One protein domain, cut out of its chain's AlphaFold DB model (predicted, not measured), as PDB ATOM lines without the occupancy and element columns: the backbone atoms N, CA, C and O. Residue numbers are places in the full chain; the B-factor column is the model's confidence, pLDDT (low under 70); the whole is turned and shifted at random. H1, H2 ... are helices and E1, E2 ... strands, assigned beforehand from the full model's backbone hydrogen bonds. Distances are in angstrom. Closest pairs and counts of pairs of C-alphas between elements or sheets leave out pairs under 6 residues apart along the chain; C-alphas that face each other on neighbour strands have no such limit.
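What this domain is: This is residues 60 to 265 of the 268 residues of an uncharacterized protein of Mycoplasma alkalescens 14918 (UniProt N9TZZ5). Two strongly twisted sheets, a long one of five strands and a branched one of six, lie partly face to face as a sandwich, their strands crossed at 31 degrees. H4, H3, H2 and H1 gather toward one end, while E8 and residues 99 to 109 lie toward the other. The printed part has 206 residues with four named helices and eleven named strands, in the order E1 E2 E3 E4 H1 E5 E6 H2 H3 E7 E8 E9 H4 E10 E11; the class is mixed, helices and strands. The five-stranded sheet, order E2 E3 E11 E10 E6, is antiparallel; the branched one is mixed. The whole is compact, radius of gyration of the C-alphas 19.2 A, yet elongated, spanning 63 by 36 by 28 A.

How they stand to each other: The five-stranded sheet has edge strands E2, residues 68 to 74, and E6, 146 to 155, and inner strands E3, 79 to 91, E11, 249 to 264, and E10, 232 to 246. Within hydrogen-bond range are N 71 and O 83 in the hairpin of E2 and E3, 2.8 A, N 86 and O 257 between E3 and E11, 2.9 A, N 240 and O 256 in the hairpin of E10 and E11, 2.8 A, and N 154 and O 239 between E6 and E10, 2.8 A. In the branched sheet, E7, residues 180 to 192, has antiparallel E4, 111 to 121, on one side, and E8, 198 to 201, and E9, 207 to 212, on the other; N 116 and O 186, 2.9 A, N 191 and O 199, 3.0 A, and N 185 and O 210, 2.8 A, are within hydrogen-bond range. E5, residues 137 to 141, is antiparallel to E4, N 115 and O 138 at 2.8 A; E1, 60 to 62, is parallel to E9, N 211 and O 61 at 2.8 A. The facing parts of the sandwich, two sheets face to face, are 10.9 A centre to centre. H4, residues 214 to 225, makes two layers with the five-stranded sheet, a helix on one face of it: over E3, height 9.4 A, along the strands at 6 degrees on the local plane. With residues 219 to 224 alone H4 touches H3, residues 173 to 179, closest C-alphas Gln 178 and Thr 220, 4.8 A. H2, residues 156 to 165, is on the same face as H4 and only just touches H3, with 3 pairs of C-alphas within 8 A, closest Leu 160 and Phe 173, 7.3 A. H1, residues 128 to 133, is over E4, height 7.4 A. In H1, H2, H3 and H4 every O i to N i+4 pair is within hydrogen-bond range.

Where its parts are: From first to last C-alpha E11 measures 47.7 A, E10 42.3 A, E3 39.9 A, E7 37.6 A, E4 33.2 A and H4 16.2 A. E1 begins at C-alpha 60 (43.611, -1.494, 24.921), and E11 ends at C-alpha 264 (33.453, -32.898, 6.043).

The domain as a whole: The C-alphas farthest apart, Glu 77 and Asp 195, are 66.4 A apart. The printed part has no cut; the link E3 to E4, 19 residues, is long. The pLDDT is under 70 at residues 99 to 109, 124 to 125, 135 and 202.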
ATOM      1  N   TYR A  60      42.908  -0.520  25.746       86.81
ATOM      2  CA  TYR A  60      43.611  -1.494  24.921       86.81
ATOM      3  C   TYR A  60      43.609  -0.995  23.480       86.81
ATOM      4  O   TYR A  60      42.664  -0.327  23.051       86.81
ATOM      5  N   ILE A  61      44.677  -1.298  22.751       88.06
ATOM      6  CA  ILE A  61      44.672  -1.233  21.290       88.06
ATOM      7  C   ILE A  61      43.914  -2.472  20.805       88.06
ATOM      8  O   ILE A  61      44.130  -3.554  21.346       88.06
ATOM      9  N   PHE A  62      43.013  -2.314  19.841       89.75
ATOM     10  CA  PHE A  62      42.179  -3.404  19.333       89.75
ATOM     11  C   PHE A  62      42.661  -3.876  17.968       89.75
ATOM     12  O   PHE A  62      43.106  -3.051  17.169       89.75
ATOM     13  N   ASP A  63      42.489  -5.169  17.702       88.12
ATOM     14  CA  ASP A  63      42.716  -5.752  16.382       88.12
ATOM     15  C   ASP A  63      41.794  -5.170  15.309       88.12
ATOM     16  O   ASP A  63      40.623  -4.863  15.557       88.12
ATOM     17  N   PHE A  64      42.305  -5.038  14.086       82.75
ATOM     18  CA  PHE A  64      41.488  -4.611  12.952       82.75
ATOM     19  C   PHE A  64      40.744  -5.792  12.330       82.75
ATOM     20  O   PHE A  64      41.229  -6.919  12.277       82.75
ATOM     21  N   ASN A  65      39.558  -5.518  11.789       75.00
ATOM     22  CA  ASN A  65      38.766  -6.533  11.099       75.00
ATOM     23  C   ASN A  65      39.529  -7.174   9.928       75.00
ATOM     24  O   ASN A  65      39.463  -8.388   9.741       75.00
ATOM     25  N   ASP A  66      40.261  -6.376   9.156       80.75
ATOM     26  CA  ASP A  66      40.879  -6.826   7.904       80.75
ATOM     27  C   ASP A  66      42.177  -7.619   8.112       80.75
ATOM     28  O   ASP A  66      42.653  -8.267   7.185       80.75
ATOM     29  N   ALA A  67      42.702  -7.653   9.340       82.19
ATOM     30  CA  ALA A  67      43.881  -8.441   9.702       82.19
ATOM     31  C   ALA A  67      43.607  -9.960   9.745       82.19
ATOM     32  O   ALA A  67      44.534 -10.764   9.832       82.19
ATOM     33  N   VAL A  68      42.336 -10.378   9.683       89.31
ATOM     34  CA  VAL A  68      41.933 -11.786   9.784       89.31
ATOM     35  C   VAL A  68      41.675 -12.377   8.402       89.31
ATOM     36  O   VAL A  68      40.668 -12.066   7.757       89.31
ATOM     37  N   ILE A  69      42.530 -13.310   7.991       93.06
ATOM     38  CA  ILE A  69      42.430 -14.038   6.726       93.06
ATOM     39  C   ILE A  69      41.820 -15.417   6.986       93.06
ATOM     40  O   ILE A  69      42.343 -16.196   7.780       93.06
ATOM     41  N   LYS A  70      40.741 -15.751   6.272       94.94
ATOM     42  CA  LYS A  70      40.176 -17.106   6.211       94.94
ATOM     43  C   LYS A  70      40.522 -17.735   4.860       94.94
ATOM     44  O   LYS A  70      40.327 -17.102   3.825       94.94
ATOM     45  N   LYS A  71      40.979 -18.986   4.861       94.94
ATOM     46  CA  LYS A  71      41.185 -19.803   3.657       94.94
ATOM     47  C   LYS A  71      40.495 -21.151   3.810       94.94
ATOM     48  O   LYS A  71      40.461 -21.713   4.902       94.94
ATOM     49  N   GLU A  72      39.975 -21.662   2.701       93.88
ATOM     50  CA  GLU A  72      39.480 -23.033   2.592       93.88
ATOM     51  C   GLU A  72      40.377 -23.779   1.613       93.88
ATOM     52  O   GLU A  72      40.622 -23.301   0.506       93.88
ATOM     53  N   ILE A  73      40.903 -24.922   2.036       93.50
ATOM     54  CA  ILE A  73      41.836 -25.733   1.259       93.50
ATOM     55  C   ILE A  73      41.177 -27.102   1.060       93.50
ATOM     56  O   ILE A  73      40.969 -27.823   2.040       93.50
ATOM     57  N   PRO A  74      40.794 -27.473  -0.174       91.25
ATOM     58  CA  PRO A  74      40.295 -28.814  -0.456       91.25
ATOM     59  C   PRO A  74      41.364 -29.857  -0.109       91.25
ATOM     60  O   PRO A  74      42.512 -29.710  -0.522       91.25
ATOM     61  N   ILE A  75      40.988 -30.892   0.644       90.06
ATOM     62  CA  ILE A  75      41.852 -32.060   0.884       90.06
ATOM     63  C   ILE A  75      41.480 -33.149  -0.121       90.06
ATOM     64  O   ILE A  75      42.337 -33.656  -0.838       90.06
ATOM     65  N   ASP A  76      40.187 -33.460  -0.190       89.31
ATOM     66  CA  ASP A  76      39.604 -34.418  -1.123       89.31
ATOM     67  C   ASP A  76      38.170 -33.990  -1.511       89.31
ATOM     68  O   ASP A  76      37.729 -32.855  -1.256       89.31
ATOM     69  N   GLU A  77      37.442 -34.881  -2.186       82.56
ATOM     70  CA  GLU A  77      36.067 -34.638  -2.630       82.56
ATOM     71  C   GLU A  77      35.127 -34.312  -1.462       82.56
ATOM     72  O   GLU A  77      34.292 -33.416  -1.599       82.56
ATOM     73  N   ASN A  78      35.351 -34.901  -0.285       87.25
ATOM     74  CA  ASN A  78      34.436 -34.876   0.857       87.25
ATOM     75  C   ASN A  78      34.984 -34.103   2.057       87.25
ATOM     76  O   ASN A  78      34.269 -33.919   3.036       87.25
ATOM     77  N   LYS A  79      36.231 -33.633   2.004       91.81
ATOM     78  CA  LYS A  79      36.907 -32.998   3.133       91.81
ATOM     79  C   LYS A  79      37.589 -31.704   2.724       91.81
ATOM     80  O   LYS A  79      38.236 -31.604   1.678       91.81
ATOM     81  N   LYS A  80      37.468 -30.692   3.580       94.31
ATOM     82  CA  LYS A  80      38.198 -29.429   3.446       94.31
ATOM     83  C   LYS A  80      38.862 -29.043   4.755       94.31
ATOM     84  O   LYS A  80      38.356 -29.319   5.841       94.31
ATOM     85  N   GLU A  81      39.994 -28.377   4.629       96.38
ATOM     86  CA  GLU A  81      40.675 -27.709   5.718       96.38
ATOM     87  C   GLU A  81      40.291 -26.236   5.740       96.38
ATOM     88  O   GLU A  81      40.286 -25.559   4.711       96.38
ATOM     89  N   ILE A  82      39.973 -25.741   6.926       97.00
ATOM     90  CA  ILE A  82      39.688 -24.340   7.181       97.00
ATOM     91  C   ILE A  82      40.849 -23.771   7.974       97.00
ATOM     92  O   ILE A  82      41.238 -24.326   9.000       97.00
ATOM     93  N   LEU A  83      41.381 -22.653   7.496       97.25
ATOM     94  CA  LEU A  83      42.501 -21.947   8.093       97.25
ATOM     95  C   LEU A  83      42.105 -20.497   8.362       97.25
ATOM     96  O   LEU A  83      41.792 -19.751   7.434       97.25
ATOM     97  N   PHE A  84      42.178 -20.090   9.622       97.56
ATOM     98  CA  PHE A  84      42.139 -18.702  10.057       97.56
ATOM     99  C   PHE A  84      43.551 -18.265  10.439       97.56
ATOM    100  O   PHE A  84      44.196 -18.905  11.270       97.56
ATOM    101  N   LYS A  85      44.015 -17.169   9.839       97.00
ATOM    102  CA  LYS A  85      45.280 -16.512  10.169       97.00
ATOM    103  C   LYS A  85      45.047 -15.071  10.582       97.00
ATOM    104  O   LYS A  85      44.222 -14.385   9.981       97.00
ATOM    105  N   PHE A  86      45.794 -14.633  11.578       96.06
ATOM    106  CA  PHE A  86      45.896 -13.244  11.988       96.06
ATOM    107  C   PHE A  86      47.366 -12.926  12.198       96.06
ATOM    108  O   PHE A  86      48.024 -13.603  12.979       96.06
ATOM    109  N   ASP A  87      47.857 -11.935  11.467       94.25
ATOM    110  CA  ASP A  87      49.224 -11.432  11.568       94.25
ATOM    111  C   ASP A  87      49.131  -9.910  11.643       94.25
ATOM    112  O   ASP A  87      48.730  -9.256  10.677       94.25
ATOM    113  N   GLU A  88      49.407  -9.359  12.821       94.44
ATOM    114  CA  GLU A  88      49.369  -7.920  13.046       94.44
ATOM    115  C   GLU A  88      50.604  -7.455  13.810       94.44
ATOM    116  O   GLU A  88      51.005  -8.039  14.817       94.44
ATOM    117  N   GLU A  89      51.190  -6.362  13.335       94.25
ATOM    118  CA  GLU A  89      52.366  -5.736  13.918       94.25
ATOM    119  C   GLU A  89      52.010  -4.355  14.465       94.25
ATOM    120  O   GLU A  89      51.398  -3.521  13.789       94.25
ATOM    121  N   ILE A  90      52.436  -4.092  15.697       93.19
ATOM    122  CA  ILE A  90      52.303  -2.790  16.335       93.19
ATOM    123  C   ILE A  90      53.674  -2.211  16.664       93.19
ATOM    124  O   ILE A  90      54.543  -2.864  17.240       93.19
ATOM    125  N   GLU A  91      53.836  -0.933  16.341       93.44
ATOM    126  CA  GLU A  91      54.954  -0.130  16.826       93.44
ATOM    127  C   GLU A  91      54.882  -0.031  18.356       93.44
ATOM    128  O   GLU A  91      53.868   0.389  18.923       93.44
ATOM    129  N   SER A  92      55.974  -0.378  19.028       89.44
ATOM    130  CA  SER A  92      56.114  -0.341  20.489       89.44
ATOM    131  C   SER A  92      55.830   1.042  21.084       89.44
ATOM    132  O   SER A  92      55.325   1.137  22.198       89.44
ATOM    133  N   SER A  93      56.086   2.119  20.336       88.56
ATOM    134  CA  SER A  93      55.817   3.507  20.738       88.56
ATOM    135  C   SER A  93      54.324   3.801  20.935       88.56
ATOM    136  O   SER A  93      53.946   4.748  21.634       88.56
ATOM    137  N   LYS A  94      53.446   2.968  20.359       88.19
ATOM    138  CA  LYS A  94      52.007   3.004  20.643       88.19
ATOM    139  C   LYS A  94      51.687   2.427  22.024       88.19
ATOM    140  O   LYS A  94      50.707   2.847  22.624       88.19
ATOM    141  N   LEU A  95      52.498   1.495  22.530       85.19
ATOM    142  CA  LEU A  95      52.311   0.844  23.831       85.19
ATOM    143  C   LEU A  95      53.086   1.517  24.961       85.19
ATOM    144  O   LEU A  95      52.548   1.663  26.056       85.19
ATOM    145  N   PHE A  96      54.323   1.929  24.705       84.25
ATOM    146  CA  PHE A  96      55.250   2.459  25.697       84.25
ATOM    147  C   PHE A  96      55.597   3.913  25.403       84.25
ATOM    148  O   PHE A  96      55.677   4.345  24.253       84.25
ATOM    149  N   ASN A  97      55.818   4.682  26.465       80.88
ATOM    150  CA  ASN A  97      56.300   6.045  26.352       80.88
ATOM    151  C   ASN A  97      57.832   6.073  26.432       80.88
ATOM    152  O   ASN A  97      58.399   6.030  27.520       80.88
ATOM    153  N   PHE A  98      58.485   6.206  25.279       77.44
ATOM    154  CA  PHE A  98      59.944   6.319  25.176       77.44
ATOM    155  C   PHE A  98      60.466   7.765  25.248       77.44
ATOM    156  O   PHE A  98      61.613   8.003  24.894       77.44
ATOM    157  N   LYS A  99      59.653   8.758  25.647       67.25
ATOM    158  CA  LYS A  99      60.072  10.177  25.647       67.25
ATOM    159  C   LYS A  99      61.259  10.458  26.570       67.25
ATOM    160  O   LYS A  99      62.113  11.266  26.216       67.25
ATOM    161  N   ASP A 100      61.328   9.762  27.697       62.53
ATOM    162  CA  ASP A 100      62.466   9.816  28.607       62.53
ATOM    163  C   ASP A 100      63.426   8.680  28.231       62.53
ATOM    164  O   ASP A 100      63.432   7.619  28.856       62.53
ATOM    165  N   LEU A 101      64.189   8.863  27.144       59.88
ATOM    166  CA  LEU A 101      65.238   7.922  26.739       59.88
ATOM    167  C   LEU A 101      66.337   7.918  27.803       59.88
ATOM    168  O   LEU A 101      67.287   8.698  27.759       59.88
ATOM    169  N   ILE A 102      66.192   7.040  28.786       63.16
ATOM    170  CA  ILE A 102      67.232   6.782  29.771       63.16
ATOM    171  C   ILE A 102      68.344   5.999  29.093       63.16
ATOM    172  O   ILE A 102      68.093   5.127  28.263       63.16
ATOM    173  N   GLN A 103      69.585   6.324  29.447       62.47
ATOM    174  CA  GLN A 103      70.744   5.634  28.911       62.47
ATOM    175  C   GLN A 103      70.712   4.163  29.335       62.47
ATOM    176  O   GLN A 103      70.931   3.809  30.493       62.47
ATOM    177  N   ILE A 104      70.396   3.322  28.360       63.75
ATOM    178  CA  ILE A 104      70.302   1.880  28.505       63.75
ATOM    179  C   ILE A 104      71.718   1.295  28.574       63.75
ATOM    180  O   ILE A 104      72.568   1.630  27.741       63.75
ATOM    181  N   GLU A 105      71.983   0.419  29.547       66.25
ATOM    182  CA  GLU A 105      73.235  -0.332  29.563       66.25
ATOM    183  C   GLU A 105      73.199  -1.422  28.487       66.25
ATOM    184  O   GLU A 105      72.277  -2.227  28.430       66.25
ATOM    185  N   LYS A 106      74.215  -1.450  27.621       66.00
ATOM    186  CA  LYS A 106      74.288  -2.312  26.434       66.00
ATOM    187  C   LYS A 106      74.732  -3.754  26.739       66.00
ATOM    188  O   LYS A 106      75.545  -4.300  26.001       66.00
ATOM    189  N   LYS A 107      74.246  -4.365  27.819       67.50
ATOM    190  CA  LYS A 107      74.519  -5.780  28.140       67.50
ATOM    191  C   LYS A 107      73.465  -6.675  27.484       67.50
ATOM    192  O   LYS A 107      72.318  -6.260  27.374       67.50
ATOM    193  N   GLU A 108      73.839  -7.869  27.023       62.69
ATOM    194  CA  GLU A 108      72.947  -8.744  26.232       62.69
ATOM    195  C   GLU A 108      71.692  -9.215  26.989       62.69
ATOM    196  O   GLU A 108      70.657  -9.396  26.358       62.69
ATOM    197  N   ASP A 109      71.751  -9.331  28.321       63.31
ATOM    198  CA  ASP A 109      70.741 -10.035  29.134       63.31
ATOM    199  C   ASP A 109      69.992  -9.165  30.156       63.31
ATOM    200  O   ASP A 109      69.287  -9.691  31.029       63.31
ATOM    201  N   ASP A 110      70.153  -7.846  30.090       81.19
ATOM    202  CA  ASP A 110      69.552  -6.930  31.063       81.19
ATOM    203  C   ASP A 110      68.203  -6.357  30.613       81.19
ATOM    204  O   ASP A 110      67.610  -5.580  31.356       81.19
ATOM    205  N   TYR A 111      67.683  -6.766  29.450       85.06
ATOM    206  CA  TYR A 111      66.357  -6.385  28.949       85.06
ATOM    207  C   TYR A 111      65.349  -7.495  29.197       85.06
ATOM    208  O   TYR A 111      65.603  -8.657  28.879       85.06
ATOM    209  N   GLN A 112      64.166  -7.139  29.684       86.38
ATOM    210  CA  GLN A 112      63.086  -8.099  29.867       86.38
ATOM    211  C   GLN A 112      61.730  -7.503  29.506       86.38
ATOM    212  O   GLN A 112      61.438  -6.337  29.796       86.38
ATOM    213  N   ILE A 113      60.887  -8.346  28.919       85.75
ATOM    214  CA  ILE A 113      59.463  -8.088  28.769       85.75
ATOM    215  C   ILE A 113      58.682  -9.027  29.686       85.75
ATOM    216  O   ILE A 113      58.833 -10.250  29.646       85.75
ATOM    217  N   ASP A 114      57.843  -8.420  30.514       86.25
ATOM    218  CA  ASP A 114      56.866  -9.100  31.345       86.25
ATOM    219  C   ASP A 114      55.514  -8.981  30.641       86.25
ATOM    220  O   ASP A 114      55.086  -7.892  30.246       86.25
ATOM    221  N   MET A 115      54.829 -10.105  30.474       86.19
ATOM    222  CA  MET A 115      53.559 -10.165  29.767       86.19
ATOM    223  C   MET A 115      52.540 -10.943  30.557       86.19
ATOM    224  O   MET A 115      52.863 -11.966  31.147       86.19
ATOM    225  N   SER A 116      51.293 -10.499  30.501       88.38
ATOM    226  CA  SER A 116      50.160 -11.273  30.997       88.38
ATOM    227  C   SER A 116      49.118 -11.425  29.905       88.38
ATOM    228  O   SER A 116      48.700 -10.418  29.327       88.38
ATOM    229  N   ASN A 117      48.654 -12.647  29.666       91.50
ATOM    230  CA  ASN A 117      47.538 -12.915  28.766       91.50
ATOM    231  C   ASN A 117      46.264 -13.267  29.548       91.50
ATOM    232  O   ASN A 117      46.305 -14.023  30.515       91.50
ATOM    233  N   ASN A 118      45.124 -12.732  29.118       92.81
ATOM    234  CA  ASN A 118      43.828 -12.976  29.742       92.81
ATOM    235  C   ASN A 118      42.755 -13.252  28.678       92.81
ATOM    236  O   ASN A 118      42.416 -12.379  27.875       92.81
ATOM    237  N   PHE A 119      42.232 -14.473  28.687       93.44
ATOM    238  CA  PHE A 119      41.119 -14.935  27.875       93.44
ATOM    239  C   PHE A 119      39.785 -14.533  28.503       93.44
ATOM    240  O   PHE A 119      39.494 -14.828  29.664       93.44
ATOM    241  N   SER A 120      38.940 -13.902  27.697       93.31
ATOM    242  CA  SER A 120      37.550 -13.612  28.042       93.31
ATOM    243  C   SER A 120      36.627 -14.605  27.343       93.31
ATOM    244  O   SER A 120      36.804 -14.889  26.155       93.31
ATOM    245  N   PHE A 121      35.592 -15.076  28.040       92.69
ATOM    246  CA  PHE A 121      34.652 -16.076  27.528       92.69
ATOM    247  C   PHE A 121      33.206 -15.562  27.542       92.69
ATOM    248  O   PHE A 121      32.812 -14.866  28.476       92.69
ATOM    249  N   TYR A 122      32.396 -15.937  26.546       87.88
ATOM    250  CA  TYR A 122      30.965 -15.609  26.496       87.88
ATOM    251  C   TYR A 122      30.158 -16.302  27.599       87.88
ATOM    252  O   TYR A 122      29.225 -15.715  28.145       87.88
ATOM    253  N   ARG A 123      30.498 -17.555  27.929       80.44
ATOM    254  CA  ARG A 123      29.881 -18.321  29.021       80.44
ATOM    255  C   ARG A 123      30.933 -18.711  30.052       80.44
ATOM    256  O   ARG A 123      32.035 -19.120  29.701       80.44
ATOM    257  N   THR A 124      30.565 -18.620  31.328       63.62
ATOM    258  CA  THR A 124      31.449 -18.878  32.479       63.62
ATOM    259  C   THR A 124      31.208 -20.229  33.162       63.62
ATOM    260  O   THR A 124      31.926 -20.556  34.104       63.62
ATOM    261  N   GLY A 125      30.235 -21.026  32.695       64.88
ATOM    262  CA  GLY A 125      29.738 -22.226  33.391       64.88
ATOM    263  C   GLY A 125      30.799 -23.282  33.721       64.88
ATOM    264  O   GLY A 125      30.724 -23.912  34.771       64.88
ATOM    265  N   ASP A 126      31.831 -23.412  32.887       75.12
ATOM    266  CA  ASP A 126      32.884 -24.421  33.060       75.12
ATOM    267  C   ASP A 126      34.107 -23.914  33.851       75.12
ATOM    268  O   ASP A 126      35.058 -24.663  34.094       75.12
ATOM    269  N   ARG A 127      34.072 -22.652  34.309       83.25
ATOM    270  CA  ARG A 127      35.197 -21.937  34.943       83.25
ATOM    271  C   ARG A 127      36.429 -21.816  34.036       83.25
ATOM    272  O   ARG A 127      37.557 -21.818  34.518       83.25
ATOM    273  N   PHE A 128      36.216 -21.659  32.725       86.31
ATOM    274  CA  PHE A 128      37.305 -21.427  31.770       86.31
ATOM    275  C   PHE A 128      38.190 -20.249  32.170       86.31
ATOM    276  O   PHE A 128      39.408 -20.365  32.137       86.31
ATOM    277  N   GLY A 129      37.585 -19.136  32.595       85.31
ATOM    278  CA  GLY A 129      38.335 -17.959  33.030       85.31
ATOM    279  C   GLY A 129      39.337 -18.282  34.137       85.31
ATOM    280  O   GLY A 129      40.484 -17.865  34.048       85.31
ATOM    281  N   ASP A 130      38.937 -19.077  35.129       87.31
ATOM    282  CA  ASP A 130      39.812 -19.429  36.248       87.31
ATOM    283  C   ASP A 130      41.000 -20.269  35.763       87.31
ATOM    284  O   ASP A 130      42.147 -19.926  36.037       87.31
ATOM    285  N   PHE A 131      40.758 -21.325  34.983       89.50
ATOM    286  CA  PHE A 131      41.836 -22.197  34.507       89.50
ATOM    287  C   PHE A 131      42.760 -21.493  33.504       89.50
ATOM    288  O   PHE A 131      43.980 -21.500  33.652       89.50
ATOM    289  N   PHE A 132      42.191 -20.839  32.490       89.44
ATOM    290  CA  PHE A 132      42.966 -20.288  31.377       89.44
ATOM    291  C   PHE A 132      43.715 -18.997  31.735       89.44
ATOM    292  O   PHE A 132      44.663 -18.652  31.022       89.44
ATOM    293  N   ASN A 133      43.328 -18.312  32.823       89.25
ATOM    294  CA  ASN A 133      43.925 -17.039  33.244       89.25
ATOM    295  C   ASN A 133      44.761 -17.120  34.528       89.25
ATOM    296  O   ASN A 133      45.418 -16.140  34.881       89.25
ATOM    297  N   THR A 134      44.788 -18.263  35.219       83.81
ATOM    298  CA  THR A 134      45.636 -18.423  36.408       83.81
ATOM    299  C   THR A 134      47.120 -18.409  36.020       83.81
ATOM    300  O   THR A 134      47.531 -19.086  35.076       83.81
ATOM    301  N   ASN A 135      47.922 -17.622  36.750       64.75
ATOM    302  CA  ASN A 135      49.389 -17.535  36.651       64.75
ATOM    303  C   ASN A 135      49.955 -17.293  35.235       64.75
ATOM    304  O   ASN A 135      51.032 -17.778  34.905       64.75
ATOM    305  N   GLN A 136      49.267 -16.514  34.398       75.81
ATOM    306  CA  GLN A 136      49.668 -16.261  33.003       75.81
ATOM    307  C   GLN A 136      50.736 -15.164  32.838       75.81
ATOM    308  O   GLN A 136      50.774 -14.510  31.798       75.81
ATOM    309  N   ILE A 137      51.560 -14.899  33.860       79.81
ATOM    310  CA  ILE A 137      52.646 -13.920  33.731       79.81
ATOM    311  C   ILE A 137      53.877 -14.625  33.169       79.81
ATOM    312  O   ILE A 137      54.515 -15.416  33.862       79.81
ATOM    313  N   THR A 138      54.230 -14.296  31.934       83.12
ATOM    314  CA  THR A 138      55.448 -14.762  31.273       83.12
ATOM    315  C   THR A 138      56.486 -13.656  31.319       83.12
ATOM    316  O   THR A 138      56.221 -12.536  30.887       83.12
ATOM    317  N   LYS A 139      57.676 -13.977  31.825       85.69
ATOM    318  CA  LYS A 139      58.838 -13.086  31.789       85.69
ATOM    319  C   LYS A 139      59.843 -13.625  30.794       85.69
ATOM    320  O   LYS A 139      60.216 -14.797  30.874       85.69
ATOM    321  N   LYS A 140      60.291 -12.782  29.872       89.50
ATOM    322  CA  LYS A 140      61.239 -13.164  28.829       89.50
ATOM    323  C   LYS A 140      62.368 -12.144  28.773       89.50
ATOM    324  O   LYS A 140      62.117 -10.960  28.560       89.50
ATOM    325  N   LYS A 141      63.602 -12.618  28.961       90.38
ATOM    326  CA  LYS A 141      64.796 -11.846  28.610       90.38
ATOM    327  C   LYS A 141      64.873 -11.705  27.100       90.38
ATOM    328  O   LYS A 141      64.549 -12.662  26.398       90.38
ATOM    329  N   LEU A 142      65.270 -10.527  26.646       89.12
ATOM    330  CA  LEU A 142      65.314 -10.176  25.237       89.12
ATOM    331  C   LEU A 142      66.750  -9.962  24.794       89.12
ATOM    332  O   LEU A 142      67.514  -9.297  25.490       89.12
ATOM    333  N   ASN A 143      67.073 -10.445  23.600       89.75
ATOM    334  CA  ASN A 143      68.346 -10.132  22.972       89.75
ATOM    335  C   ASN A 143      68.412  -8.641  22.633       89.75
ATOM    336  O   ASN A 143      67.428  -8.039  22.190       89.75
ATOM    337  N   GLN A 144      69.607  -8.060  22.755       86.81
ATOM    338  CA  GLN A 144      69.830  -6.645  22.461       86.81
ATOM    339  C   GLN A 144      69.392  -6.258  21.039       86.81
ATOM    340  O   GLN A 144      68.836  -5.178  20.832       86.81
ATOM    341  N   THR A 145      69.655  -7.119  20.055       90.25
ATOM    342  CA  THR A 145      69.205  -6.924  18.673       90.25
ATOM    343  C   THR A 145      68.621  -8.222  18.138       90.25
ATOM    344  O   THR A 145      69.305  -9.240  18.084       90.25
ATOM    345  N   SER A 146      67.354  -8.188  17.737       92.62
ATOM    346  CA  SER A 146      66.648  -9.316  17.136       92.62
ATOM    347  C   SER A 146      65.520  -8.803  16.256       92.62
ATOM    348  O   SER A 146      64.817  -7.869  16.625       92.62
ATOM    349  N   ASN A 147      65.306  -9.439  15.110       92.06
ATOM    350  CA  ASN A 147      64.244  -9.025  14.197       92.06
ATOM    351  C   ASN A 147      62.893  -9.683  14.503       92.06
ATOM    352  O   ASN A 147      61.870  -9.149  14.091       92.06
ATOM    353  N   ASN A 148      62.874 -10.831  15.189       92.62
ATOM    354  CA  ASN A 148      61.660 -11.627  15.393       92.62
ATOM    355  C   ASN A 148      61.852 -12.646  16.531       92.62
ATOM    356  O   ASN A 148      61.816 -13.859  16.317       92.62
ATOM    357  N   GLU A 149      62.142 -12.164  17.735       94.19
ATOM    358  CA  GLU A 149      62.302 -13.025  18.907       94.19
ATOM    359  C   GLU A 149      60.936 -13.481  19.425       94.19
ATOM    360  O   GLU A 149      60.090 -12.646  19.724       94.19
ATOM    361  N   GLU A 150      60.707 -14.791  19.541       95.25
ATOM    362  CA  GLU A 150      59.471 -15.317  20.131       95.25
ATOM    363  C   GLU A 150      59.469 -15.092  21.647       95.25
ATOM    364  O   GLU A 150      60.395 -15.491  22.363       95.25
ATOM    365  N   ILE A 151      58.406 -14.455  22.134       92.56
ATOM    366  CA  ILE A 151      58.255 -14.097  23.546       92.56
ATOM    367  C   ILE A 151      57.103 -14.853  24.221       92.56
ATOM    368  O   ILE A 151      57.154 -15.070  25.432       92.56
ATOM    369  N   ILE A 152      56.098 -15.300  23.456       93.25
ATOM    370  CA  ILE A 152      54.997 -16.170  23.908       93.25
ATOM    371  C   ILE A 152      54.682 -17.194  22.819       93.25
ATOM    372  O   ILE A 152      54.541 -16.821  21.657       93.25
ATOM    373  N   GLU A 153      54.436 -18.440  23.229       94.38
ATOM    374  CA  GLU A 153      53.668 -19.431  22.466       94.38
ATOM    375  C   GLU A 153      52.564 -20.010  23.368       94.38
ATOM    376  O   GLU A 153      52.824 -20.481  24.476       94.38
ATOM    377  N   ILE A 154      51.318 -19.975  22.895       94.69
ATOM    378  CA  ILE A 154      50.164 -20.615  23.534       94.69
ATOM    379  C   ILE A 154      49.556 -21.601  22.540       94.69
ATOM    380  O   ILE A 154      49.109 -21.208  21.464       94.69
ATOM    381  N   ASP A 155      49.483 -22.866  22.944       96.25
ATOM    382  CA  ASP A 155      48.751 -23.915  22.236       96.25
ATOM    383  C   ASP A 155      47.403 -24.150  22.932       96.25
ATOM    384  O   ASP A 155      47.340 -24.671  24.052       96.25
ATOM    385  N   LEU A 156      46.314 -23.719  22.291       95.56
ATOM    386  CA  LEU A 156      44.972 -23.831  22.862       95.56
ATOM    387  C   LEU A 156      44.406 -25.253  22.792       95.56
ATOM    388  O   LEU A 156      43.573 -25.595  23.632       95.56
ATOM    389  N   VAL A 157      44.860 -26.082  21.847       96.12
ATOM    390  CA  VAL A 157      44.471 -27.501  21.779       96.12
ATOM    391  C   VAL A 157      45.048 -28.226  22.983       96.12
ATOM    392  O   VAL A 157      44.312 -28.885  23.719       96.12
ATOM    393  N   LYS A 158      46.341 -28.015  23.250       95.38
ATOM    394  CA  LYS A 158      47.001 -28.574  24.429       95.38
ATOM    395  C   LYS A 158      46.386 -28.055  25.729       95.38
ATOM    396  O   LYS A 158      46.015 -28.858  26.575       95.38
ATOM    397  N   LYS A 159      46.183 -26.736  25.866       93.19
ATOM    398  CA  LYS A 159      45.556 -26.167  27.074       93.19
ATOM    399  C   LYS A 159      44.153 -26.719  27.338       93.19
ATOM    400  O   LYS A 159      43.804 -26.921  28.497       93.19
ATOM    401  N   LEU A 160      43.335 -26.949  26.305       94.19
ATOM    402  CA  LEU A 160      42.022 -27.568  26.509       94.19
ATOM    403  C   LEU A 160      42.144 -29.043  26.904       94.19
ATOM    404  O   LEU A 160      41.364 -29.511  27.729       94.19
ATOM    405  N   ALA A 161      43.107 -29.775  26.340       94.06
ATOM    406  CA  ALA A 161      43.372 -31.149  26.750       94.06
ATOM    407  C   ALA A 161      43.752 -31.218  28.238       94.06
ATOM    408  O   ALA A 161      43.166 -32.018  28.964       94.06
ATOM    409  N   ASP A 162      44.638 -30.330  28.697       93.62
ATOM    410  CA  ASP A 162      45.026 -30.214  30.108       93.62
ATOM    411  C   ASP A 162      43.806 -29.874  30.990       93.62
ATOM    412  O   ASP A 162      43.554 -30.535  31.995       93.62
ATOM    413  N   PHE A 163      42.970 -28.917  30.568       92.00
ATOM    414  CA  PHE A 163      41.718 -28.584  31.262       92.00
ATOM    415  C   PHE A 163      40.770 -29.788  31.378       92.00
ATOM    416  O   PHE A 163      40.164 -30.014  32.425       92.00
ATOM    417  N   ASN A 164      40.617 -30.557  30.299       93.06
ATOM    418  CA  ASN A 164      39.731 -31.717  30.270       93.06
ATOM    419  C   ASN A 164      40.233 -32.854  31.167       93.06
ATOM    420  O   ASN A 164      39.409 -33.583  31.709       93.06
ATOM    421  N   GLN A 165      41.545 -32.988  31.379       92.56
ATOM    422  CA  GLN A 165      42.098 -33.970  32.320       92.56
ATOM    423  C   GLN A 165      41.735 -33.659  33.780       92.56
ATOM    424  O   GLN A 165      41.565 -34.580  34.576       92.56
ATOM    425  N   GLU A 166      41.563 -32.382  34.135       87.62
ATOM    426  CA  GLU A 166      41.144 -31.957  35.479       87.62
ATOM    427  C   GLU A 166      39.623 -32.061  35.713       87.62
ATOM    428  O   GLU A 166      39.130 -31.778  36.810       87.62
ATOM    429  N   LYS A 167      38.844 -32.442  34.692       83.69
ATOM    430  CA  LYS A 167      37.378 -32.446  34.728       83.69
ATOM    431  C   LYS A 167      36.805 -33.841  34.508       83.69
ATOM    432  O   LYS A 167      37.261 -34.618  33.685       83.69
ATOM    433  N   ASN A 168      35.678 -34.110  35.166       77.69
ATOM    434  CA  ASN A 168      34.930 -35.361  34.985       77.69
ATOM    435  C   ASN A 168      34.193 -35.447  33.634       77.69
ATOM    436  O   ASN A 168      33.681 -36.505  33.277       77.69
ATOM    437  N   ARG A 169      34.075 -34.332  32.904       84.12
ATOM    438  CA  ARG A 169      33.412 -34.265  31.600       84.12
ATOM    439  C   ARG A 169      34.316 -33.543  30.617       84.12
ATOM    440  O   ARG A 169      34.651 -32.382  30.835       84.12
ATOM    441  N   ASN A 170      34.606 -34.216  29.509       89.62
ATOM    442  CA  ASN A 170      35.362 -33.629  28.415       89.62
ATOM    443  C   ASN A 170      34.519 -32.587  27.687       89.62
ATOM    444  O   ASN A 170      33.384 -32.841  27.274       89.62
ATOM    445  N   ILE A 171      35.111 -31.415  27.526       91.31
ATOM    446  CA  ILE A 171      34.589 -30.334  26.716       91.31
ATOM    447  C   ILE A 171      35.104 -30.496  25.292       91.31
ATOM    448  O   ILE A 171      36.302 -30.660  25.061       91.31
ATOM    449  N   ASP A 172      34.176 -30.432  24.344       91.69
ATOM    450  CA  ASP A 172      34.473 -30.446  22.919       91.69
ATOM    451  C   ASP A 172      35.208 -29.165  22.478       91.69
ATOM    452  O   ASP A 172      34.866 -28.054  22.902       91.69
ATOM    453  N   PHE A 173      36.211 -29.312  21.606       93.56
ATOM    454  CA  PHE A 173      37.061 -28.197  21.184       93.56
ATOM    455  C   PHE A 173      36.274 -27.120  20.428       93.56
ATOM    456  O   PHE A 173      36.473 -25.929  20.674       93.56
ATOM    457  N   LYS A 174      35.315 -27.505  19.576       94.44
ATOM    458  CA  LYS A 174      34.462 -26.548  18.858       94.44
ATOM    459  C   LYS A 174      33.648 -25.712  19.833       94.44
ATOM    460  O   LYS A 174      33.605 -24.489  19.695       94.44
ATOM    461  N   TYR A 175      33.037 -26.355  20.829       92.62
ATOM    462  CA  TYR A 175      32.286 -25.646  21.863       92.62
ATOM    463  C   TYR A 175      33.179 -24.669  22.634       92.62
ATOM    464  O   TYR A 175      32.786 -23.516  22.823       92.62
ATOM    465  N   PHE A 176      34.379 -25.099  23.038       93.69
ATOM    466  CA  PHE A 176      35.355 -24.249  23.723       93.69
ATOM    467  C   PHE A 176      35.721 -23.009  22.895       93.69
ATOM    468  O   PHE A 176      35.603 -21.887  23.394       93.69
ATOM    469  N   ILE A 177      36.078 -23.175  21.616       93.69
ATOM    470  CA  ILE A 177      36.425 -22.045  20.741       93.69
ATOM    471  C   ILE A 177      35.241 -21.097  20.544       93.69
ATOM    472  O   ILE A 177      35.422 -19.884  20.587       93.69
ATOM    473  N   GLN A 178      34.016 -21.616  20.420       93.12
ATOM    474  CA  GLN A 178      32.806 -20.788  20.354       93.12
ATOM    475  C   GLN A 178      32.540 -19.976  21.635       93.12
ATOM    476  O   GLN A 178      31.746 -19.030  21.594       93.12
ATOM    477  N   GLN A 179      33.148 -20.349  22.769       93.88
ATOM    478  CA  GLN A 179      33.072 -19.570  24.003       93.88
ATOM    479  C   GLN A 179      34.147 -18.487  24.092       93.88
ATOM    480  O   GLN A 179      33.949 -17.554  24.864       93.88
ATOM    481  N   LEU A 180      35.245 -18.555  23.334       93.75
ATOM    482  CA  LEU A 180      36.289 -17.528  23.364       93.75
ATOM    483  C   LEU A 180      35.784 -16.224  22.736       93.75
ATOM    484  O   LEU A 180      35.350 -16.188  21.588       93.75
ATOM    485  N   SER A 181      35.845 -15.138  23.505       94.06
ATOM    486  CA  SER A 181      35.350 -13.821  23.081       94.06
ATOM    487  C   SER A 181      36.475 -12.845  22.737       94.06
ATOM    488  O   SER A 181      36.377 -12.140  21.736       94.06
ATOM    489  N   SER A 182      37.542 -12.814  23.537       95.06
ATOM    490  CA  SER A 182      38.747 -12.035  23.251       95.06
ATOM    491  C   SER A 182      39.950 -12.528  24.051       95.06
ATOM    492  O   SER A 182      39.810 -13.263  25.035       95.06
ATOM    493  N   LEU A 183      41.136 -12.093  23.629       95.19
ATOM    494  CA  LEU A 183      42.398 -12.274  24.334       95.19
ATOM    495  C   LEU A 183      43.064 -10.920  24.552       95.19
ATOM    496  O   LEU A 183      43.350 -10.200  23.599       95.19
ATOM    497  N   LYS A 184      43.333 -10.590  25.813       94.12
ATOM    498  CA  LYS A 184      44.048  -9.377  26.206       94.12
ATOM    499  C   LYS A 184      45.476  -9.716  26.566       94.12
ATOM    500  O   LYS A 184      45.699 -10.524  27.463       94.12
ATOM    501  N   PHE A 185      46.421  -9.045  25.932       91.94
ATOM    502  CA  PHE A 185      47.812  -9.014  26.337       91.94
ATOM    503  C   PHE A 185      48.086  -7.708  27.064       91.94
ATOM    504  O   PHE A 185      47.739  -6.639  26.567       91.94
ATOM    505  N   SER A 186      48.707  -7.796  28.234       89.25
ATOM    506  CA  SER A 186      49.270  -6.636  28.924       89.25
ATOM    507  C   SER A 186      50.781  -6.775  28.957       89.25
ATOM    508  O   SER A 186      51.276  -7.885  29.155       89.25
ATOM    509  N   PHE A 187      51.492  -5.669  28.754       86.00
ATOM    510  CA  PHE A 187      52.943  -5.662  28.589       86.00
ATOM    511  C   PHE A 187      53.595  -4.692  29.566       86.00
ATOM    512  O   PHE A 187      53.107  -3.584  29.779       86.00
ATOM    513  N   SER A 188      54.739  -5.093  30.103       86.31
ATOM    514  CA  SER A 188      55.666  -4.231  30.821       86.31
ATOM    515  C   SER A 188      57.062  -4.489  30.282       86.31
ATOM    516  O   SER A 188      57.474  -5.638  30.145       86.31
ATOM    517  N   TYR A 189      57.789  -3.422  29.976       85.12
ATOM    518  CA  TYR A 189      59.148  -3.513  29.464       85.12
ATOM    519  C   TYR A 189      60.117  -2.878  30.457       85.12
ATOM    520  O   TYR A 189      59.873  -1.774  30.951       85.12
ATOM    521  N   SER A 190      61.205  -3.583  30.767       85.31
ATOM    522  CA  SER A 190      62.204  -3.109  31.723       85.31
ATOM    523  C   SER A 190      63.624  -3.477  31.334       85.31
ATOM    524  O   SER A 190      63.856  -4.431  30.590       85.31
ATOM    525  N   PHE A 191      64.565  -2.693  31.845       84.62
ATOM    526  CA  PHE A 191      65.992  -2.858  31.605       84.62
ATOM    527  C   PHE A 191      66.805  -2.409  32.824       84.62
ATOM    528  O   PHE A 191      66.274  -1.691  33.676       84.62
ATOM    529  N   LYS A 192      68.082  -2.794  32.920       79.75
ATOM    530  CA  LYS A 192      68.999  -2.202  33.909       79.75
ATOM    531  C   LYS A 192      69.736  -0.987  33.356       79.75
ATOM    532  O   LYS A 192      70.184  -0.976  32.210       79.75
ATOM    533  N   ASN A 193      69.857   0.044  34.186       74.19
ATOM    534  CA  ASN A 193      70.723   1.186  33.906       74.19
ATOM    535  C   ASN A 193      72.181   0.890  34.324       74.19
ATOM    536  O   ASN A 193      72.475  -0.164  34.877       74.19
ATOM    537  N   GLN A 194      73.075   1.861  34.113       76.88
ATOM    538  CA  GLN A 194      74.496   1.768  34.493       76.88
ATOM    539  C   GLN A 194      74.736   1.522  35.995       76.88
ATOM    540  O   GLN A 194      75.789   1.014  36.362       76.88
ATOM    541  N   ASP A 195      73.767   1.851  36.858       77.75
ATOM    542  CA  ASP A 195      73.827   1.603  38.307       77.75
ATOM    543  C   ASP A 195      73.261   0.221  38.698       77.75
ATOM    544  O   ASP A 195      72.941  -0.008  39.866       77.75
ATOM    545  N   GLU A 196      73.045  -0.669  37.724       77.50
ATOM    546  CA  GLU A 196      72.415  -1.989  37.871       77.50
ATOM    547  C   GLU A 196      70.984  -1.968  38.447       77.50
ATOM    548  O   GLU A 196      70.458  -2.989  38.902       77.50
ATOM    549  N   LYS A 197      70.302  -0.817  38.404       78.19
ATOM    550  CA  LYS A 197      68.915  -0.680  38.868       78.19
ATOM    551  C   LYS A 197      67.938  -0.947  37.733       78.19
ATOM    552  O   LYS A 197      68.111  -0.447  36.622       78.19
ATOM    553  N   PHE A 198      66.868  -1.681  38.036       76.38
ATOM    554  CA  PHE A 198      65.771  -1.892  37.094       76.38
ATOM    555  C   PHE A 198      64.981  -0.606  36.866       76.38
ATOM    556  O   PHE A 198      64.501   0.026  37.810       76.38
ATOM    557  N   TYR A 199      64.796  -0.273  35.596       75.75
ATOM    558  CA  TYR A 199      63.920   0.782  35.127       75.75
ATOM    559  C   TYR A 199      62.794   0.191  34.278       75.75
ATOM    560  O   TYR A 199      63.010  -0.769  33.539       75.75
ATOM    561  N   PHE A 200      61.600   0.773  34.374       78.12
ATOM    562  CA  PHE A 200      60.402   0.324  33.668       78.12
ATOM    563  C   PHE A 200      59.906   1.436  32.753       78.12
ATOM    564  O   PHE A 200      59.695   2.563  33.203       78.12
ATOM    565  N   TYR A 201      59.673   1.117  31.483       73.69
ATOM    566  CA  TYR A 201      58.990   2.053  30.604       73.69
ATOM    567  C   TYR A 201      57.510   2.110  30.966       73.69
ATOM    568  O   TYR A 201      56.807   1.097  30.961       73.69
ATOM    569  N   ASN A 202      57.031   3.318  31.255       67.44
ATOM    570  CA  ASN A 202      55.609   3.560  31.454       67.44
ATOM    571  C   ASN A 202      54.845   3.264  30.161       67.44
ATOM    572  O   ASN A 202      55.319   3.559  29.058       67.44
ATOM    573  N   THR A 203      53.631   2.738  30.291       73.62
ATOM    574  CA  THR A 203      52.742   2.619  29.140       73.62
ATOM    575  C   THR A 203      52.332   4.002  28.631       73.62
ATOM    576  O   THR A 203      52.323   4.999  29.362       73.62
ATOM    577  N   ASN A 204      52.031   4.093  27.341       75.75
ATOM    578  CA  ASN A 204      51.612   5.336  26.719       75.75
ATOM    579  C   ASN A 204      50.175   5.676  27.163       75.75
ATOM    580  O   ASN A 204      49.210   4.979  26.844       75.75
ATOM    581  N   GLY A 205      50.019   6.740  27.952       77.38
ATOM    582  CA  GLY A 205      48.721   7.151  28.489       77.38
ATOM    583  C   GLY A 205      48.157   6.165  29.520       77.38
ATOM    584  O   GLY A 205      48.814   5.834  30.499       77.38
ATOM    585  N   LYS A 206      46.896   5.743  29.344       75.56
ATOM    586  CA  LYS A 206      46.220   4.743  30.199       75.56
ATOM    587  C   LYS A 206      46.115   3.375  29.511       75.56
ATOM    588  O   LYS A 206      45.208   2.602  29.826       75.56
ATOM    589  N   LEU A 207      46.977   3.109  28.528       82.25
ATOM    590  CA  LEU A 207      46.998   1.832  27.827       82.25
ATOM    591  C   LEU A 207      47.557   0.738  28.741       82.25
ATOM    592  O   LEU A 207      48.551   0.952  29.431       82.25
ATOM    593  N   ALA A 208      46.918  -0.428  28.744       78.88
ATOM    594  CA  ALA A 208      47.425  -1.629  29.405       78.88
ATOM    595  C   ALA A 208      48.022  -2.635  28.418       78.88
ATOM    596  O   ALA A 208      48.860  -3.439  28.818       78.88
ATOM    597  N   GLY A 209      47.625  -2.589  27.143       88.94
ATOM    598  CA  GLY A 209      48.207  -3.440  26.112       88.94
ATOM    599  C   GLY A 209      47.330  -3.596  24.874       88.94
ATOM    600  O   GLY A 209      46.764  -2.619  24.379       88.94
ATOM    601  N   TYR A 210      47.224  -4.830  24.387       92.00
ATOM    602  CA  TYR A 210      46.587  -5.193  23.123       92.00
ATOM    603  C   TYR A 210      45.434  -6.186  23.331       92.00
ATOM    604  O   TYR A 210      45.588  -7.147  24.081       92.00
ATOM    605  N   GLU A 211      44.283  -5.974  22.697       94.88
ATOM    606  CA  GLU A 211      43.126  -6.871  22.746       94.88
ATOM    607  C   GLU A 211      42.787  -7.403  21.352       94.88
ATOM    608  O   GLU A 211      42.424  -6.653  20.450       94.88
ATOM    609  N   ILE A 212      42.836  -8.727  21.214       95.75
ATOM    610  CA  ILE A 212      42.401  -9.450  20.021       95.75
ATOM    611  C   ILE A 212      40.962  -9.890  20.250       95.75
ATOM    612  O   ILE A 212      40.700 -10.731  21.112       95.75
ATOM    613  N   LYS A 213      40.026  -9.334  19.487       94.56
ATOM    614  CA  LYS A 213      38.589  -9.588  19.618       94.56
ATOM    615  C   LYS A 213      37.955  -9.947  18.279       94.56
ATOM    616  O   LYS A 213      37.155 -10.883  18.211       94.56
ATOM    617  N   ASN A 214      38.296  -9.228  17.216       93.38
ATOM    618  CA  ASN A 214      37.717  -9.433  15.893       93.38
ATOM    619  C   ASN A 214      38.090 -10.803  15.315       93.38
ATOM    620  O   ASN A 214      37.220 -11.460  14.736       93.38
ATOM    621  N   PHE A 215      39.310 -11.296  15.563       95.38
ATOM    622  CA  PHE A 215      39.683 -12.678  15.232       95.38
ATOM    623  C   PHE A 215      38.720 -13.706  15.843       95.38
ATOM    624  O   PHE A 215      38.079 -14.472  15.120       95.38
ATOM    625  N   PHE A 216      38.554 -13.685  17.170       95.25
ATOM    626  CA  PHE A 216      37.693 -14.633  17.886       95.25
ATOM    627  C   PHE A 216      36.224 -14.502  17.475       95.25
ATOM    628  O   PHE A 216      35.530 -15.509  17.320       95.25
ATOM    629  N   SER A 217      35.754 -13.274  17.232       93.94
ATOM    630  CA  SER A 217      34.402 -13.027  16.732       93.94
ATOM    631  C   SER A 217      34.174 -13.666  15.360       93.94
ATOM    632  O   SER A 217      33.128 -14.281  15.146       93.94
ATOM    633  N   ARG A 218      35.133 -13.559  14.431       94.00
ATOM    634  CA  ARG A 218      35.036 -14.158  13.088       94.00
ATOM    635  C   ARG A 218      35.065 -15.681  13.136       94.00
ATOM    636  O   ARG A 218      34.225 -16.314  12.499       94.00
ATOM    637  N   VAL A 219      35.973 -16.256  13.923       95.31
ATOM    638  CA  VAL A 219      36.038 -17.710  14.134       95.31
ATOM    639  C   VAL A 219      34.723 -18.219  14.729       95.31
ATOM    640  O   VAL A 219      34.122 -19.150  14.197       95.31
ATOM    641  N   THR A 220      34.229 -17.572  15.787       94.75
ATOM    642  CA  THR A 220      32.970 -17.950  16.449       94.75
ATOM    643  C   THR A 220      31.785 -17.870  15.495       94.75
ATOM    644  O   THR A 220      30.959 -18.781  15.479       94.75
ATOM    645  N   LYS A 221      31.698 -16.796  14.698       94.12
ATOM    646  CA  LYS A 221      30.647 -16.620  13.693       94.12
ATOM    647  C   LYS A 221      30.669 -17.768  12.684       94.12
ATOM    648  O   LYS A 221      29.660 -18.442  12.515       94.12
ATOM    649  N   TYR A 222      31.834 -18.062  12.107       94.56
ATOM    650  CA  TYR A 222      31.988 -19.157  11.149       94.56
ATOM    651  C   TYR A 222      31.588 -20.515  11.744       94.56
ATOM    652  O   TYR A 222      30.811 -21.248  11.143       94.56
ATOM    653  N   LEU A 223      32.045 -20.835  12.959       94.25
ATOM    654  CA  LEU A 223      31.715 -22.111  13.604       94.25
ATOM    655  C   LEU A 223      30.226 -22.271  13.953       94.25
ATOM    656  O   LEU A 223      29.775 -23.398  14.158       94.25
ATOM    657  N   LYS A 224      29.485 -21.166  14.102       92.81
ATOM    658  CA  LYS A 224      28.048 -21.165  14.420       92.81
ATOM    659  C   LYS A 224      27.153 -21.101  13.189       92.81
ATOM    660  O   LYS A 224      26.023 -21.559  13.270       92.81
ATOM    661  N   GLU A 225      27.622 -20.512  12.095       92.94
ATOM    662  CA  GLU A 225      26.811 -20.307  10.889       92.94
ATOM    663  C   GLU A 225      27.124 -21.349   9.809       92.94
ATOM    664  O   GLU A 225      26.210 -21.907   9.218       92.94
ATOM    665  N   GLU A 226      28.402 -21.656   9.587       90.19
ATOM    666  CA  GLU A 226      28.851 -22.428   8.418       90.19
ATOM    667  C   GLU A 226      29.136 -23.891   8.750       90.19
ATOM    668  O   GLU A 226      29.029 -24.768   7.899       90.19
ATOM    669  N   THR A 227      29.520 -24.174   9.996       88.12
ATOM    670  CA  THR A 227      29.879 -25.534  10.410       88.12
ATOM    671  C   THR A 227      29.045 -26.036  11.573       88.12
ATOM    672  O   THR A 227      29.431 -27.034  12.165       88.12
ATOM    673  N   ASN A 228      27.920 -25.402  11.927       87.62
ATOM    674  CA  ASN A 228      27.168 -25.691  13.160       87.62
ATOM    675  C   ASN A 228      26.897 -27.186  13.393       87.62
ATOM    676  O   ASN A 228      27.210 -27.701  14.467       87.62
ATOM    677  N   ASP A 229      26.437 -27.880  12.355       86.94
ATOM    678  CA  ASP A 229      26.054 -29.296  12.423       86.94
ATOM    679  C   ASP A 229      27.203 -30.244  12.044       86.94
ATOM    680  O   ASP A 229      27.074 -31.463  12.111       86.94
ATOM    681  N   GLN A 230      28.356 -29.689  11.673       89.19
ATOM    682  CA  GLN A 230      29.539 -30.443  11.283       89.19
ATOM    683  C   GLN A 230      30.470 -30.651  12.478       89.19
ATOM    684  O   GLN A 230      30.730 -29.733  13.269       89.19
ATOM    685  N   LYS A 231      31.034 -31.852  12.585       89.31
ATOM    686  CA  LYS A 231      32.147 -32.109  13.497       89.31
ATOM    687  C   LYS A 231      33.427 -31.501  12.917       89.31
ATOM    688  O   LYS A 231      33.670 -31.600  11.716       89.31
ATOM    689  N   ILE A 232      34.238 -30.885  13.773       93.44
ATOM    690  CA  ILE A 232      35.597 -30.469  13.411       93.44
ATOM    691  C   ILE A 232      36.598 -31.537  13.870       93.44
ATOM    692  O   ILE A 232      36.313 -32.309  14.785       93.44
ATOM    693  N   SER A 233      37.733 -31.632  13.185       93.75
ATOM    694  CA  SER A 233      38.807 -32.572  13.524       93.75
ATOM    695  C   SER A 233      40.171 -32.031  13.106       93.75
ATOM    696  O   SER A 233      40.241 -31.090  12.313       93.75
ATOM    697  N   ASN A 234      41.250 -32.655  13.588       94.69
ATOM    698  CA  ASN A 234      42.634 -32.279  13.275       94.69
ATOM    699  C   ASN A 234      42.902 -30.796  13.560       94.69
ATOM    700  O   ASN A 234      43.419 -30.052  12.725       94.69
ATOM    701  N   GLU A 235      42.479 -30.374  14.745       96.00
ATOM    702  CA  GLU A 235      42.557 -29.004  15.206       96.00
ATOM    703  C   GLU A 235      44.002 -28.627  15.529       96.00
ATOM    704  O   GLU A 235      44.767 -29.376  16.133       96.00
ATOM    705  N   THR A 236      44.391 -27.423  15.139       97.44
ATOM    706  CA  THR A 236      45.627 -26.775  15.568       97.44
ATOM    707  C   THR A 236      45.282 -25.335  15.872       97.44
ATOM    708  O   THR A 236      44.713 -24.655  15.025       97.44
ATOM    709  N   TYR A 237      45.597 -24.867  17.075       97.56
ATOM    710  CA  TYR A 237      45.342 -23.485  17.455       97.56
ATOM    711  C   TYR A 237      46.528 -22.948  18.244       97.56
ATOM    712  O   TYR A 237      46.669 -23.215  19.439       97.56
ATOM    713  N   LYS A 238      47.354 -22.156  17.558       97.94
ATOM    714  CA  LYS A 238      48.546 -21.526  18.116       97.94
ATOM    715  C   LYS A 238      48.411 -20.013  18.137       97.94
ATOM    716  O   LYS A 238      47.931 -19.408  17.185       97.94
ATOM    717  N   ILE A 239      48.856 -19.417  19.234       97.25
ATOM    718  CA  ILE A 239      48.971 -17.973  19.416       97.25
ATOM    719  C   ILE A 239      50.421 -17.693  19.773       97.25
ATOM    720  O   ILE A 239      50.904 -18.160  20.806       97.25
ATOM    721  N   LYS A 240      51.110 -16.943  18.923       97.00
ATOM    722  CA  LYS A 240      52.503 -16.560  19.098       97.00
ATOM    723  C   LYS A 240      52.617 -15.048  19.152       97.00
ATOM    724  O   LYS A 240      51.895 -14.325  18.467       97.00
ATOM    725  N   VAL A 241      53.529 -14.572  19.986       96.12
ATOM    726  CA  VAL A 241      53.886 -13.156  20.053       96.12
ATOM    727  C   VAL A 241      55.385 -13.050  19.862       96.12
ATOM    728  O   VAL A 241      56.144 -13.821  20.454       96.12
ATOM    729  N   PHE A 242      55.796 -12.089  19.045       96.31
ATOM    730  CA  PHE A 242      57.190 -11.823  18.734       96.31
ATOM    731  C   PHE A 242      57.552 -10.375  19.052       96.31
ATOM    732  O   PHE A 242      56.720  -9.479  18.905       96.31
ATOM    733  N   ALA A 243      58.799 -10.151  19.452       94.75
ATOM    734  CA  ALA A 243      59.384  -8.830  19.623       94.75
ATOM    735  C   ALA A 243      60.507  -8.595  18.605       94.75
ATOM    736  O   ALA A 243      61.345  -9.466  18.357       94.75
ATOM    737  N   THR A 244      60.542  -7.381  18.064       95.12
ATOM    738  CA  THR A 244      61.689  -6.845  17.331       95.12
ATOM    739  C   THR A 244      62.422  -5.884  18.252       95.12
ATOM    740  O   THR A 244      61.829  -4.916  18.725       95.12
ATOM    741  N   ASN A 245      63.703  -6.142  18.493       91.19
ATOM    742  CA  ASN A 245      64.556  -5.375  19.389       91.19
ATOM    743  C   ASN A 245      65.729  -4.791  18.612       91.19
ATOM    744  O   ASN A 245      66.351  -5.481  17.801       91.19
ATOM    745  N   LYS A 246      66.089  -3.546  18.909       89.50
ATOM    746  CA  LYS A 246      67.279  -2.906  18.356       89.50
ATOM    747  C   LYS A 246      67.993  -2.131  19.442       89.50
ATOM    748  O   LYS A 246      67.409  -1.256  20.073       89.50
ATOM    749  N   ASN A 247      69.276  -2.427  19.641       85.56
ATOM    750  CA  ASN A 247      70.100  -1.777  20.663       85.56
ATOM    751  C   ASN A 247      69.483  -1.809  22.076       85.56
ATOM    752  O   ASN A 247      69.671  -0.870  22.845       85.56
ATOM    753  N   GLY A 248      68.755  -2.875  22.414       83.12
ATOM    754  CA  GLY A 248      68.101  -3.013  23.709       83.12
ATOM    755  C   GLY A 248      66.855  -2.144  23.852       83.12
ATOM    756  O   GLY A 248      66.530  -1.757  24.962       83.12
ATOM    757  N   VAL A 249      66.180  -1.793  22.756       86.62
ATOM    758  CA  VAL A 249      64.852  -1.165  22.756       86.62
ATOM    759  C   VAL A 249      63.922  -2.044  21.935       86.62
ATOM    760  O   VAL A 249      64.259  -2.400  20.806       86.62
ATOM    761  N   ILE A 250      62.755  -2.388  22.483       89.44
ATOM    762  CA  ILE A 250      61.694  -3.036  21.704       89.44
ATOM    763  C   ILE A 250      61.184  -2.008  20.700       89.44
ATOM    764  O   ILE A 250      60.658  -0.982  21.114       89.44
ATOM    765  N   GLU A 251      61.319  -2.275  19.407       92.25
ATOM    766  CA  GLU A 251      60.779  -1.431  18.341       92.25
ATOM    767  C   GLU A 251      59.353  -1.851  17.994       92.25
ATOM    768  O   GLU A 251      58.482  -0.990  17.863       92.25
ATOM    769  N   LYS A 252      59.079  -3.159  17.922       95.44
ATOM    770  CA  LYS A 252      57.785  -3.685  17.473       95.44
ATOM    771  C   LYS A 252      57.363  -4.937  18.219       95.44
ATOM    772  O   LYS A 252      58.202  -5.693  18.708       95.44
ATOM    773  N   ILE A 253      56.052  -5.157  18.264       94.75
ATOM    774  CA  ILE A 253      55.439  -6.398  18.737       94.75
ATOM    775  C   ILE A 253      54.538  -6.936  17.631       94.75
ATOM    776  O   ILE A 253      53.680  -6.210  17.130       94.75
ATOM    777  N   ARG A 254      54.724  -8.203  17.264       95.94
ATOM    778  CA  ARG A 254      53.925  -8.895  16.250       95.94
ATOM    779  C   ARG A 254      53.123 -10.022  16.882       95.94
ATOM    780  O   ARG A 254      53.668 -10.818  17.644       95.94
ATOM    781  N   PHE A 255      51.844 -10.092  16.549       96.06
ATOM    782  CA  PHE A 255      50.914 -11.126  16.982       96.06
ATOM    783  C   PHE A 255      50.609 -12.041  15.806       96.06
ATOM    784  O   PHE A 255      50.110 -11.574  14.789       96.06
ATOM    785  N   ASP A 256      50.873 -13.333  15.968       96.62
ATOM    786  CA  ASP A 256      50.616 -14.361  14.962       96.62
ATOM    787  C   ASP A 256      49.670 -15.406  15.560       96.62
ATOM    788  O   ASP A 256      49.999 -16.082  16.539       96.62
ATOM    789  N   ILE A 257      48.461 -15.505  15.014       97.81
ATOM    790  CA  ILE A 257      47.480 -16.511  15.407       97.81
ATOM    791  C   ILE A 257      47.143 -17.374  14.208       97.81
ATOM    792  O   ILE A 257      46.689 -16.887  13.172       97.81
ATOM    793  N   GLU A 258      47.255 -18.681  14.409       97.81
ATOM    794  CA  GLU A 258      46.847 -19.689  13.447       97.81
ATOM    795  C   GLU A 258      45.824 -20.624  14.095       97.81
ATOM    796  O   GLU A 258      46.120 -21.287  15.090       97.81
ATOM    797  N   PHE A 259      44.621 -20.687  13.518       98.12
ATOM    798  CA  PHE A 259      43.623 -21.700  13.845       98.12
ATOM    799  C   PHE A 259      43.255 -22.493  12.594       98.12
ATOM    800  O   PHE A 259      42.740 -21.945  11.619       98.12
ATOM    801  N   LYS A 260      43.503 -23.797  12.636       97.62
ATOM    802  CA  LYS A 260      43.286 -24.738  11.545       97.62
ATOM    803  C   LYS A 260      42.474 -25.929  12.032       97.62
ATOM    804  O   LYS A 260      42.684 -26.406  13.143       97.62
ATOM    805  N   PHE A 261      41.550 -26.404  11.206       97.31
ATOM    806  CA  PHE A 261      40.771 -27.616  11.457       97.31
ATOM    807  C   PHE A 261      40.194 -28.160  10.152       97.31
ATOM    808  O   PHE A 261      40.153 -27.473   9.131       97.31
ATOM    809  N   GLN A 262      39.720 -29.396  10.183       96.12
ATOM    810  CA  GLN A 262      39.090 -30.065   9.056       96.12
ATOM    811  C   GLN A 262      37.601 -30.266   9.312       96.12
ATOM    812  O   GLN A 262      37.192 -30.561  10.435       96.12
ATOM    813  N   VAL A 263      36.812 -30.141   8.247       94.19
ATOM    814  CA  VAL A 263      35.383 -30.466   8.218       94.19
ATOM    815  C   VAL A 263      35.072 -31.344   7.015       94.19
ATOM    816  O   VAL A 263      35.709 -31.230   5.963       94.19
ATOM    817  N   GLU A 264      34.079 -32.209   7.171       88.88
ATOM    818  CA  GLU A 264      33.453 -32.898   6.043       88.88
ATOM    819  C   GLU A 264      32.592 -31.895   5.259       88.88
ATOM    820  O   GLU A 264      32.047 -30.951   5.832       88.88
ATOM    821  N   LYS A 265      32.503 -32.023   3.936       72.56
ATOM    822  CA  LYS A 265      31.625 -31.183   3.116       72.56
ATOM    823  C   LYS A 265      30.193 -31.677   3.288       72.56
ATOM    824  O   LYS A 265      29.922 -32.860   3.107       72.56
TER     825      LYS A 265